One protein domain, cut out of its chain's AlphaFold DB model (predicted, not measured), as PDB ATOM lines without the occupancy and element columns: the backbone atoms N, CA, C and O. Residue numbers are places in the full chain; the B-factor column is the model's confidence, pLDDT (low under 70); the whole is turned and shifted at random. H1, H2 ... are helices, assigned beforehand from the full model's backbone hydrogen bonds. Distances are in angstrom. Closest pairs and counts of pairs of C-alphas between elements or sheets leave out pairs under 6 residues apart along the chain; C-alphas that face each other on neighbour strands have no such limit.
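AT A GLANCE: This is residues 183 to 192 and 202 to 275 of the 503 residues of an uncharacterized protein of Candidatus Peribacteria bacterium (UniProt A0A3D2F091). What is the shape? A helical hairpin, long H2 and H3, makes one side; H5 packs on H3, H1 packs on H4, and residues 202 to 208 stick out. What builds it? The 84 printed residues hold five named helices, H1 to H5 in order, all helix; it is compact, radius of gyration of the C-alphas 12.6 A, spans 44 by 25 by 23 A.

IN THESE COORDINATES: Where does it begin? H1, residues 183 to 192, 14.5 A, begins at C-alpha 183 (170.095, 203.977, 242.909). What follows? H2 is 203 to 225, 32.9 A; H3 229 to 241, 18.3 A; H4 248 to 257, 14.9 A; H5 265 to 273, 11.9 A, ending at C-alpha 273 (153.613, 197.684, 261.818).

HOW THE PARTS SIT: What touches H2? H3 touches it, closest C-alphas Leu 220 and Ala 232, 4.6 A. What of the backbones? In H1 to H5 every O i to N i+4 pair is within hydrogen-bond range.

THE WHOLE: Any cut? Residues 193 to 201 are not printed; C-alphas 192 and 202 are 19.1 A apart. Where is confidence low? Residues 183 to 192, 202 to 207 and 260 to 263 are under 70.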
ATOM      1  N   SER A 183     170.827 205.080 243.565       53.91
ATOM      2  CA  SER A 183     170.095 203.977 242.909       53.91
ATOM      3  C   SER A 183     168.780 203.687 243.636       53.91
ATOM      4  O   SER A 183     167.710 203.664 243.020       53.91
ATOM      5  N   TYR A 184     168.850 203.604 244.970       59.03
ATOM      6  CA  TYR A 184     167.708 203.302 245.834       59.03
ATOM      7  C   TYR A 184     166.565 204.311 245.691       59.03
ATOM      8  O   TYR A 184     165.388 203.939 245.701       59.03
ATOM      9  N   LEU A 185     166.907 205.590 245.538       59.16
ATOM     10  CA  LEU A 185     165.940 206.666 245.349       59.16
ATOM     11  C   LEU A 185     165.234 206.582 244.003       59.16
ATOM     12  O   LEU A 185     164.011 206.722 243.936       59.16
ATOM     13  N   ASP A 186     165.976 206.338 242.926       62.84
ATOM     14  CA  ASP A 186     165.401 206.256 241.587       62.84
ATOM     15  C   ASP A 186     164.448 205.064 241.453       62.84
ATOM     16  O   ASP A 186     163.385 205.191 240.834       62.84
ATOM     17  N   ASP A 187     164.780 203.927 242.059       65.69
ATOM     18  CA  ASP A 187     163.934 202.740 242.010       65.69
ATOM     19  C   ASP A 187     162.704 202.865 242.907       65.69
ATOM     20  O   ASP A 187     161.586 202.650 242.428       65.69
ATOM     21  N   PHE A 188     162.841 203.354 244.139       66.56
ATOM     22  CA  PHE A 188     161.678 203.593 244.995       66.56
ATOM     23  C   PHE A 188     160.738 204.670 244.425       66.56
ATOM     24  O   PHE A 188     159.514 204.499 244.422       66.56
ATOM     25  N   ASN A 189     161.282 205.731 243.817       65.38
ATOM     26  CA  ASN A 189     160.483 206.739 243.117       65.38
ATOM     27  C   ASN A 189     159.704 206.140 241.932       65.38
ATOM     28  O   ASN A 189     158.525 206.462 241.738       65.38
ATOM     29  N   LYS A 190     160.313 205.234 241.149       68.56
ATOM     30  CA  LYS A 190     159.604 204.501 240.085       68.56
ATOM     31  C   LYS A 190     158.480 203.642 240.666       68.56
ATOM     32  O   LYS A 190     157.378 203.665 240.115       68.56
ATOM     33  N   LEU A 191     158.729 202.925 241.760       68.38
ATOM     34  CA  LEU A 191     157.756 202.043 242.411       68.38
ATOM     35  C   LEU A 191     156.543 202.816 242.936       68.38
ATOM     36  O   LEU A 191     155.404 202.510 242.571       68.38
ATOM     37  N   ILE A 192     156.766 203.890 243.694       66.38
ATOM     38  CA  ILE A 192     155.658 204.681 244.230       66.38
ATOM     39  C   ILE A 192     154.923 205.438 243.118       66.38
ATOM     40  O   ILE A 192     153.694 205.525 243.138       66.38
ATOM     41  N   PRO A 202     145.191 218.505 237.810       61.62
ATOM     42  CA  PRO A 202     145.932 219.295 236.829       61.62
ATOM     43  C   PRO A 202     147.431 218.967 236.904       61.62
ATOM     44  O   PRO A 202     147.962 218.849 238.009       61.62
ATOM     45  N   LEU A 203     148.117 218.872 235.758       60.53
ATOM     46  CA  LEU A 203     149.530 218.455 235.645       60.53
ATOM     47  C   LEU A 203     150.484 219.174 236.625       60.53
ATOM     48  O   LEU A 203     151.423 218.570 237.138       60.53
ATOM     49  N   SER A 204     150.214 220.440 236.957       60.84
ATOM     50  CA  SER A 204     150.986 221.206 237.944       60.84
ATOM     51  C   SER A 204     150.815 220.709 239.385       60.84
ATOM     52  O   SER A 204     151.780 220.679 240.139       60.84
ATOM     53  N   ARG A 205     149.613 220.270 239.777       63.97
ATOM     54  CA  ARG A 205     149.351 219.695 241.109       63.97
ATOM     55  C   ARG A 205     149.910 218.283 241.240       63.97
ATOM     56  O   ARG A 205     150.350 217.920 242.324       63.97
ATOM     57  N   GLN A 206     149.906 217.511 240.155       64.44
ATOM     58  CA  GLN A 206     150.535 216.191 240.129       64.44
ATOM     59  C   GLN A 206     152.058 216.307 240.277       64.44
ATOM     60  O   GLN A 206     152.637 215.606 241.095       64.44
ATOM     61  N   SER A 207     152.680 217.264 239.578       67.38
ATOM     62  CA  SER A 207     154.127 217.512 239.676       67.38
ATOM     63  C   SER A 207     154.552 217.953 241.081       67.38
ATOM     64  O   SER A 207     155.560 217.485 241.588       67.38
ATOM     65  N   VAL A 208     153.762 218.811 241.743       74.25
ATOM     66  CA  VAL A 208     154.040 219.259 243.122       74.25
ATOM     67  C   VAL A 208     153.871 218.120 244.130       74.25
ATOM     68  O   VAL A 208     154.694 217.983 245.027       74.25
ATOM     69  N   LYS A 209     152.829 217.286 243.983       72.56
ATOM     70  CA  LYS A 209     152.643 216.106 244.840       72.56
ATOM     71  C   LYS A 209     153.772 215.093 244.667       72.56
ATOM     72  O   LYS A 209     154.278 214.608 245.666       72.56
ATOM     73  N   GLN A 210     154.181 214.824 243.427       72.00
ATOM     74  CA  GLN A 210     155.297 213.923 243.149       72.00
ATOM     75  C   GLN A 210     156.613 214.483 243.697       72.00
ATOM     76  O   GLN A 210     157.360 213.752 244.323       72.00
ATOM     77  N   ALA A 211     156.877 215.782 243.531       76.31
ATOM     78  CA  ALA A 211     158.077 216.407 244.088       76.31
ATOM     79  C   ALA A 211     158.106 216.349 245.623       76.31
ATOM     80  O   ALA A 211     159.155 216.085 246.194       76.31
ATOM     81  N   LYS A 212     156.959 216.561 246.289       79.62
ATOM     82  CA  LYS A 212     156.870 216.444 247.750       79.62
ATOM     83  C   LYS A 212     157.051 215.004 248.222       79.62
ATOM     84  O   LYS A 212     157.714 214.790 249.221       79.62
ATOM     85  N   LEU A 213     156.486 214.043 247.498       74.88
ATOM     86  CA  LEU A 213     156.693 212.629 247.777       74.88
ATOM     87  C   LEU A 213     158.174 212.262 247.637       74.88
ATOM     88  O   LEU A 213     158.733 211.749 248.589       74.88
ATOM     89  N   ASN A 214     158.807 212.563 246.500       76.12
ATOM     90  CA  ASN A 214     160.231 212.287 246.297       76.12
ATOM     91  C   ASN A 214     161.075 212.934 247.406       76.12
ATOM     92  O   ASN A 214     161.959 212.294 247.947       76.12
ATOM     93  N   GLN A 215     160.740 214.160 247.817       81.62
ATOM     94  CA  GLN A 215     161.402 214.799 248.949       81.62
ATOM     95  C   GLN A 215     161.180 214.044 250.271       81.62
ATOM     96  O   GLN A 215     162.134 213.839 251.004       81.62
ATOM     97  N   ASP A 216     159.952 213.616 250.587       81.88
ATOM     98  CA  ASP A 216     159.673 212.858 251.817       81.88
ATOM     99  C   ASP A 216     160.433 211.516 251.843       81.88
ATOM    100  O   ASP A 216     160.803 211.032 252.910       81.88
ATOM    101  N   ILE A 217     160.671 210.924 250.672       79.56
ATOM    102  CA  ILE A 217     161.473 209.711 250.485       79.56
ATOM    103  C   ILE A 217     162.954 210.005 250.725       79.56
ATOM    104  O   ILE A 217     163.583 209.305 251.515       79.56
ATOM    105  N   ASP A 218     163.492 211.027 250.058       79.81
ATOM    106  CA  ASP A 218     164.887 211.457 250.205       79.81
ATOM    107  C   ASP A 218     165.182 211.784 251.677       79.81
ATOM    108  O   ASP A 218     166.178 211.324 252.240       79.81
ATOM    109  N   ASP A 219     164.263 212.506 252.327       84.44
ATOM    110  CA  ASP A 219     164.321 212.828 253.749       84.44
ATOM    111  C   ASP A 219     164.262 211.545 254.598       84.44
ATOM    112  O   ASP A 219     164.979 211.434 255.586       84.44
ATOM    113  N   LEU A 220     163.430 210.555 254.249       86.62
ATOM    114  CA  LEU A 220     163.370 209.285 254.982       86.62
ATOM    115  C   LEU A 220     164.701 208.525 254.926       86.62
ATOM    116  O   LEU A 220     165.188 208.122 255.980       86.62
ATOM    117  N   ILE A 221     165.283 208.341 253.735       79.94
ATOM    118  CA  ILE A 221     166.568 207.635 253.589       79.94
ATOM    119  C   ILE A 221     167.645 208.358 254.374       79.94
ATOM    120  O   ILE A 221     168.255 207.769 255.258       79.94
ATOM    121  N   THR A 222     167.829 209.643 254.074       82.75
ATOM    122  CA  THR A 222     168.927 210.431 254.635       82.75
ATOM    123  C   THR A 222     168.859 210.421 256.159       82.75
ATOM    124  O   THR A 222     169.838 210.109 256.824       82.75
ATOM    125  N   ASN A 223     167.674 210.659 256.728       86.88
ATOM    126  CA  ASN A 223     167.508 210.665 258.177       86.88
ATOM    127  C   ASN A 223     167.680 209.268 258.799       86.88
ATOM    128  O   ASN A 223     168.187 209.163 259.912       86.88
ATOM    129  N   ALA A 224     167.265 208.192 258.119       84.00
ATOM    130  CA  ALA A 224     167.468 206.830 258.614       84.00
ATOM    131  C   ALA A 224     168.954 206.426 258.591       84.00
ATOM    132  O   ALA A 224     169.432 205.838 259.561       84.00
ATOM    133  N   GLU A 225     169.684 206.779 257.528       81.19
ATOM    134  CA  GLU A 225     171.126 206.542 257.380       81.19
ATOM    135  C   GLU A 225     171.951 207.364 258.383       81.19
ATOM    136  O   GLU A 225     172.884 206.847 258.996       81.19
ATOM    137  N   GLU A 226     171.574 208.624 258.620       83.94
ATOM    138  CA  GLU A 226     172.219 209.506 259.605       83.94
ATOM    139  C   GLU A 226     171.842 209.171 261.063       83.94
ATOM    140  O   GLU A 226     172.414 209.732 262.002       83.94
ATOM    141  N   GLY A 227     170.884 208.263 261.278       82.38
ATOM    142  CA  GLY A 227     170.383 207.893 262.604       82.38
ATOM    143  C   GLY A 227     169.431 208.918 263.242       82.38
ATOM    144  O   GLY A 227     169.067 208.765 264.412       82.38
ATOM    145  N   ASP A 228     168.972 209.937 262.503       88.62
ATOM    146  CA  ASP A 228     167.884 210.832 262.920       88.62
ATOM    147  C   ASP A 228     166.513 210.154 262.749       88.62
ATOM    148  O   ASP A 228     165.658 210.511 261.931       88.62
ATOM    149  N   PHE A 229     166.270 209.156 263.596       88.38
ATOM    150  CA  PHE A 229     165.035 208.382 263.567       88.38
ATOM    151  C   PHE A 229     163.776 209.212 263.865       88.38
ATOM    152  O   PHE A 229     162.676 208.801 263.496       88.38
ATOM    153  N   SER A 230     163.908 210.380 264.507       88.50
ATOM    154  CA  SER A 230     162.764 211.260 264.782       88.50
ATOM    155  C   SER A 230     162.253 211.917 263.503       88.50
ATOM    156  O   SER A 230     161.043 211.948 263.263       88.50
ATOM    157  N   SER A 231     163.166 212.415 262.669       89.62
ATOM    158  CA  SER A 231     162.832 212.991 261.365       89.62
ATOM    159  C   SER A 231     162.411 211.905 260.372       89.62
ATOM    160  O   SER A 231     161.386 212.054 259.703       89.62
ATOM    161  N   ALA A 232     163.095 210.755 260.370       89.12
ATOM    162  CA  ALA A 232     162.711 209.593 259.565       89.12
ATOM    163  C   ALA A 232     161.270 209.132 259.871       89.12
ATOM    164  O   ALA A 232     160.465 208.895 258.969       89.12
ATOM    165  N   LEU A 233     160.886 209.086 261.150       89.69
ATOM    166  CA  LEU A 233     159.530 208.724 261.564       89.69
ATOM    167  C   LEU A 233     158.462 209.701 261.041       89.69
ATOM    168  O   LEU A 233     157.363 209.279 260.668       89.69
ATOM    169  N   GLN A 234     158.761 211.004 260.983       89.06
ATOM    170  CA  GLN A 234     157.847 211.986 260.388       89.06
ATOM    171  C   GLN A 234     157.640 211.717 258.894       89.06
ATOM    172  O   GLN A 234     156.497 211.753 258.425       89.06
ATOM    173  N   SER A 235     158.710 211.379 258.172       88.62
ATOM    174  CA  SER A 235     158.632 211.011 256.759       88.62
ATOM    175  C   SER A 235     157.804 209.745 256.537       88.62
ATOM    176  O   SER A 235     156.909 209.758 255.692       88.62
ATOM    177  N   ILE A 236     157.981 208.693 257.348       88.06
ATOM    178  CA  ILE A 236     157.144 207.476 257.270       88.06
ATOM    179  C   ILE A 236     155.666 207.808 257.454       88.06
ATOM    180  O   ILE A 236     154.826 207.362 256.672       88.06
ATOM    181  N   ARG A 237     155.329 208.617 258.463       87.88
ATOM    182  CA  ARG A 237     153.937 209.018 258.724       87.88
ATOM    183  C   ARG A 237     153.354 209.823 257.554       87.88
ATOM    184  O   ARG A 237     152.195 209.609 257.195       87.88
ATOM    185  N   SER A 238     154.143 210.700 256.925       85.06
ATOM    186  CA  SER A 238     153.744 211.432 255.708       85.06
ATOM    187  C   SER A 238     153.488 210.488 254.527       85.06
ATOM    188  O   SER A 238     152.431 210.547 253.896       85.06
ATOM    189  N   LEU A 239     154.420 209.568 254.261       84.19
ATOM    190  CA  LEU A 239     154.335 208.582 253.180       84.19
ATOM    191  C   LEU A 239     153.149 207.626 253.362       84.19
ATOM    192  O   LEU A 239     152.414 207.359 252.409       84.19
ATOM    193  N   ASN A 240     152.897 207.184 254.594       83.62
ATOM    194  CA  ASN A 240     151.773 206.313 254.927       83.62
ATOM    195  C   ASN A 240     150.419 206.978 254.631       83.62
ATOM    196  O   ASN A 240     149.545 206.358 254.031       83.62
ATOM    197  N   ASN A 241     150.260 208.266 254.956       79.88
ATOM    198  CA  ASN A 241     149.038 209.021 254.640       79.88
ATOM    199  C   ASN A 241     148.762 209.137 253.130       79.88
ATOM    200  O   ASN A 241     147.641 209.451 252.730       79.88
ATOM    201  N   ASN A 242     149.778 208.907 252.297       72.12
ATOM    202  CA  ASN A 242     149.675 208.930 250.844       72.12
ATOM    203  C   ASN A 242     149.552 207.527 250.219       72.12
ATOM    204  O   ASN A 242     149.523 207.444 248.996       72.12
ATOM    205  N   GLY A 243     149.474 206.450 251.014       74.06
ATOM    206  CA  GLY A 243     149.363 205.071 250.512       74.06
ATOM    207  C   GLY A 243     150.673 204.492 249.960       74.06
ATOM    208  O   GLY A 243     150.654 203.535 249.193       74.06
ATOM    209  N   ALA A 244     151.830 205.064 250.319       76.38
ATOM    210  CA  ALA A 244     153.125 204.669 249.751       76.38
ATOM    211  C   ALA A 244     153.517 203.204 250.032       76.38
ATOM    212  O   ALA A 244     154.266 202.616 249.255       76.38
ATOM    213  N   PHE A 245     153.003 202.619 251.118       79.56
ATOM    214  CA  PHE A 245     153.333 201.268 251.590       79.56
ATOM    215  C   PHE A 245     152.237 200.232 251.285       79.56
ATOM    216  O   PHE A 245     152.165 199.197 251.938       79.56
ATOM    217  N   GLU A 246     151.356 200.504 250.316       75.94
ATOM    218  CA  GLU A 246     150.283 199.573 249.927       75.94
ATOM    219  C   GLU A 246     150.764 198.419 249.024       75.94
ATOM    220  O   GLU A 246     150.042 197.437 248.853       75.94
ATOM    221  N   ASN A 247     151.962 198.508 248.434       74.31
ATOM    222  CA  ASN A 247     152.525 197.475 247.560       74.31
ATOM    223  C   ASN A 247     153.727 196.753 248.207       74.31
ATOM    224  O   ASN A 247     154.423 197.286 249.068       74.31
ATOM    225  N   ILE A 248     153.982 195.520 247.756       72.50
ATOM    226  CA  ILE A 248     155.078 194.672 248.263       72.50
ATOM    227  C   ILE A 248     156.451 195.293 247.971       72.50
ATOM    228  O   ILE A 248     157.359 195.204 248.789       72.50
ATOM    229  N   GLU A 249     156.600 195.958 246.827       74.75
ATOM    230  CA  GLU A 249     157.875 196.539 246.397       74.75
ATOM    231  C   GLU A 249     158.317 197.689 247.328       74.75
ATOM    232  O   GLU A 249     159.490 197.771 247.693       74.75
ATOM    233  N   SER A 250     157.389 198.541 247.791       76.69
ATOM    234  CA  SER A 250     157.704 199.584 248.777       76.69
ATOM    235  C   SER A 250     157.981 199.020 250.171       76.69
ATOM    236  O   SER A 250     158.745 199.609 250.937       76.69
ATOM    237  N   LEU A 251     157.362 197.889 250.518       81.81
ATOM    238  CA  LEU A 251     157.618 197.176 251.769       81.81
ATOM    239  C   LEU A 251     159.031 196.566 251.782       81.81
ATOM    240  O   LEU A 251     159.746 196.710 252.772       81.81
ATOM    241  N   ASP A 252     159.476 195.972 250.672       79.75
ATOM    242  CA  ASP A 252     160.842 195.450 250.524       79.75
ATOM    243  C   ASP A 252     161.904 196.549 250.689       79.75
ATOM    244  O   ASP A 252     162.954 196.318 251.293       79.75
ATOM    245  N   TRP A 253     161.620 197.762 250.217       79.69
ATOM    246  CA  TRP A 253     162.487 198.916 250.448       79.69
ATOM    247  C   TRP A 253     162.492 199.359 251.916       79.69
ATOM    248  O   TRP A 253     163.556 199.628 252.474       79.69
ATOM    249  N   LEU A 254     161.326 199.376 252.573       84.69
ATOM    250  CA  LEU A 254     161.234 199.727 253.992       84.69
ATOM    251  C   LEU A 254     162.064 198.762 254.847       84.69
ATOM    252  O   LEU A 254     162.711 199.193 255.799       84.69
ATOM    253  N   LEU A 255     162.112 197.477 254.471       86.31
ATOM    254  CA  LEU A 255     163.002 196.506 255.104       86.31
ATOM    255  C   LEU A 255     164.465 196.941 255.003       86.31
ATOM    256  O   LEU A 255     165.152 196.890 256.018       86.31
ATOM    257  N   ARG A 256     164.944 197.427 253.851       82.88
ATOM    258  CA  ARG A 256     166.354 197.827 253.652       82.88
ATOM    259  C   ARG A 256     166.806 198.947 254.579       82.88
ATOM    260  O   ARG A 256     167.911 198.866 255.106       82.88
ATOM    261  N   ILE A 257     165.935 199.905 254.875       82.12
ATOM    262  CA  ILE A 257     166.269 201.027 255.765       82.12
ATOM    263  C   ILE A 257     166.111 200.705 257.260       82.12
ATOM    264  O   ILE A 257     166.452 201.528 258.107       82.12
ATOM    265  N   LEU A 258     165.600 199.518 257.625       85.62
ATOM    266  CA  LEU A 258     165.530 199.122 259.036       85.62
ATOM    267  C   LEU A 258     166.937 199.058 259.656       85.62
ATOM    268  O   LEU A 258     167.807 198.368 259.122       85.62
ATOM    269  N   PRO A 259     167.187 199.667 260.820       76.75
ATOM    270  CA  PRO A 259     168.482 199.531 261.470       76.75
ATOM    271  C   PRO A 259     168.745 198.062 261.843       76.75
ATOM    272  O   PRO A 259     167.856 197.357 262.327       76.75
ATOM    273  N   ASN A 260     169.972 197.588 261.602       67.56
ATOM    274  CA  ASN A 260     170.396 196.226 261.953       67.56
ATOM    275  C   ASN A 260     170.748 196.092 263.452       67.56
ATOM    276  O   ASN A 260     170.760 194.978 263.977       67.56
ATOM    277  N   LYS A 261     171.048 197.211 264.135       66.75
ATOM    278  CA  LYS A 261     171.352 197.328 265.576       66.75
ATOM    279  C   LYS A 261     170.976 198.719 266.091       66.75
ATOM    280  O   LYS A 261     170.931 199.650 265.294       66.75
ATOM    281  N   ASP A 262     170.736 198.839 267.398       63.22
ATOM    282  CA  ASP A 262     170.646 200.118 268.129       63.22
ATOM    283  C   ASP A 262     169.688 201.158 267.510       63.22
ATOM    284  O   ASP A 262     169.917 202.364 267.550       63.22
ATOM    285  N   GLY A 263     168.590 200.677 266.920       67.88
ATOM    286  CA  GLY A 263     167.557 201.522 266.331       67.88
ATOM    287  C   GLY A 263     166.639 202.150 267.375       67.88
ATOM    288  O   GLY A 263     166.407 201.588 268.447       67.88
ATOM    289  N   ASN A 264     166.042 203.293 267.035       83.12
ATOM    290  CA  ASN A 264     164.965 203.863 267.837       83.12
ATOM    291  C   ASN A 264     163.757 202.890 267.868       83.12
ATOM    292  O   ASN A 264     163.232 202.548 266.802       83.12
ATOM    293  N   PRO A 265     163.281 202.453 269.054       84.25
ATOM    294  CA  PRO A 265     162.183 201.491 269.156       84.25
ATOM    295  C   PRO A 265     160.862 201.969 268.544       84.25
ATOM    296  O   PRO A 265     160.125 201.153 268.003       84.25
ATOM    297  N   GLU A 266     160.561 203.271 268.601       88.31
ATOM    298  CA  GLU A 266     159.346 203.851 268.009       88.31
ATOM    299  C   GLU A 266     159.416 203.808 266.479       88.31
ATOM    300  O   GLU A 266     158.458 203.398 265.826       88.31
ATOM    301  N   PHE A 267     160.572 204.159 265.909       89.00
ATOM    302  CA  PHE A 267     160.811 204.043 264.472       89.00
ATOM    303  C   PHE A 267     160.688 202.595 263.997       89.00
ATOM    304  O   PHE A 267     159.970 202.318 263.035       89.00
ATOM    305  N   LEU A 268     161.329 201.660 264.706       89.19
ATOM    306  CA  LEU A 268     161.218 200.233 264.415       89.19
ATOM    307  C   LEU A 268     159.768 199.752 264.504       89.19
ATOM    308  O   LEU A 268     159.303 199.077 263.593       89.19
ATOM    309  N   ALA A 269     159.037 200.115 265.560       90.31
ATOM    310  CA  ALA A 269     157.641 199.724 265.729       90.31
ATOM    311  C   ALA A 269     156.752 200.250 264.591       90.31
ATOM    312  O   ALA A 269     155.957 199.489 264.039       90.31
ATOM    313  N   GLU A 270     156.917 201.514 264.186       90.38
ATOM    314  CA  GLU A 270     156.164 202.088 263.066       90.38
ATOM    315  C   GLU A 270     156.478 201.364 261.750       90.38
ATOM    316  O   GLU A 270     155.549 201.020 261.017       90.38
ATOM    317  N   CYS A 271     157.753 201.081 261.461       89.69
ATOM    318  CA  CYS A 271     158.129 200.353 260.250       89.69
ATOM    319  C   CYS A 271     157.559 198.931 260.258       89.69
ATOM    320  O   CYS A 271     156.905 198.516 259.303       89.69
ATOM    321  N   LEU A 272     157.773 198.196 261.355       90.56
ATOM    322  CA  LEU A 272     157.349 196.806 261.468       90.56
ATOM    323  C   LEU A 272     155.824 196.655 261.441       90.56
ATOM    324  O   LEU A 272     155.321 195.664 260.914       90.56
ATOM    325  N   SER A 273     155.079 197.667 261.906       90.94
ATOM    326  CA  SER A 273     153.613 197.684 261.818       90.94
ATOM    327  C   SER A 273     153.082 197.587 260.383       90.94
ATOM    328  O   SER A 273     151.962 197.127 260.170       90.94
ATOM    329  N   LYS A 274     153.880 197.979 259.377       89.06
ATOM    330  CA  LYS A 274     153.486 197.900 257.961       89.06
ATOM    331  C   LYS A 274     153.557 196.481 257.402       89.06
ATOM    332  O   LYS A 274     152.954 196.219 256.367       89.06
ATOM    333  N   PHE A 275     154.241 195.567 258.089       88.19
ATOM    334  CA  PHE A 275     154.388 194.175 257.666       88.19
ATOM    335  C   PHE A 275     153.395 193.223 258.344       88.19
ATOM    336  O   PHE A 275     153.435 192.030 258.065       88.19
TER     337      PHE A 275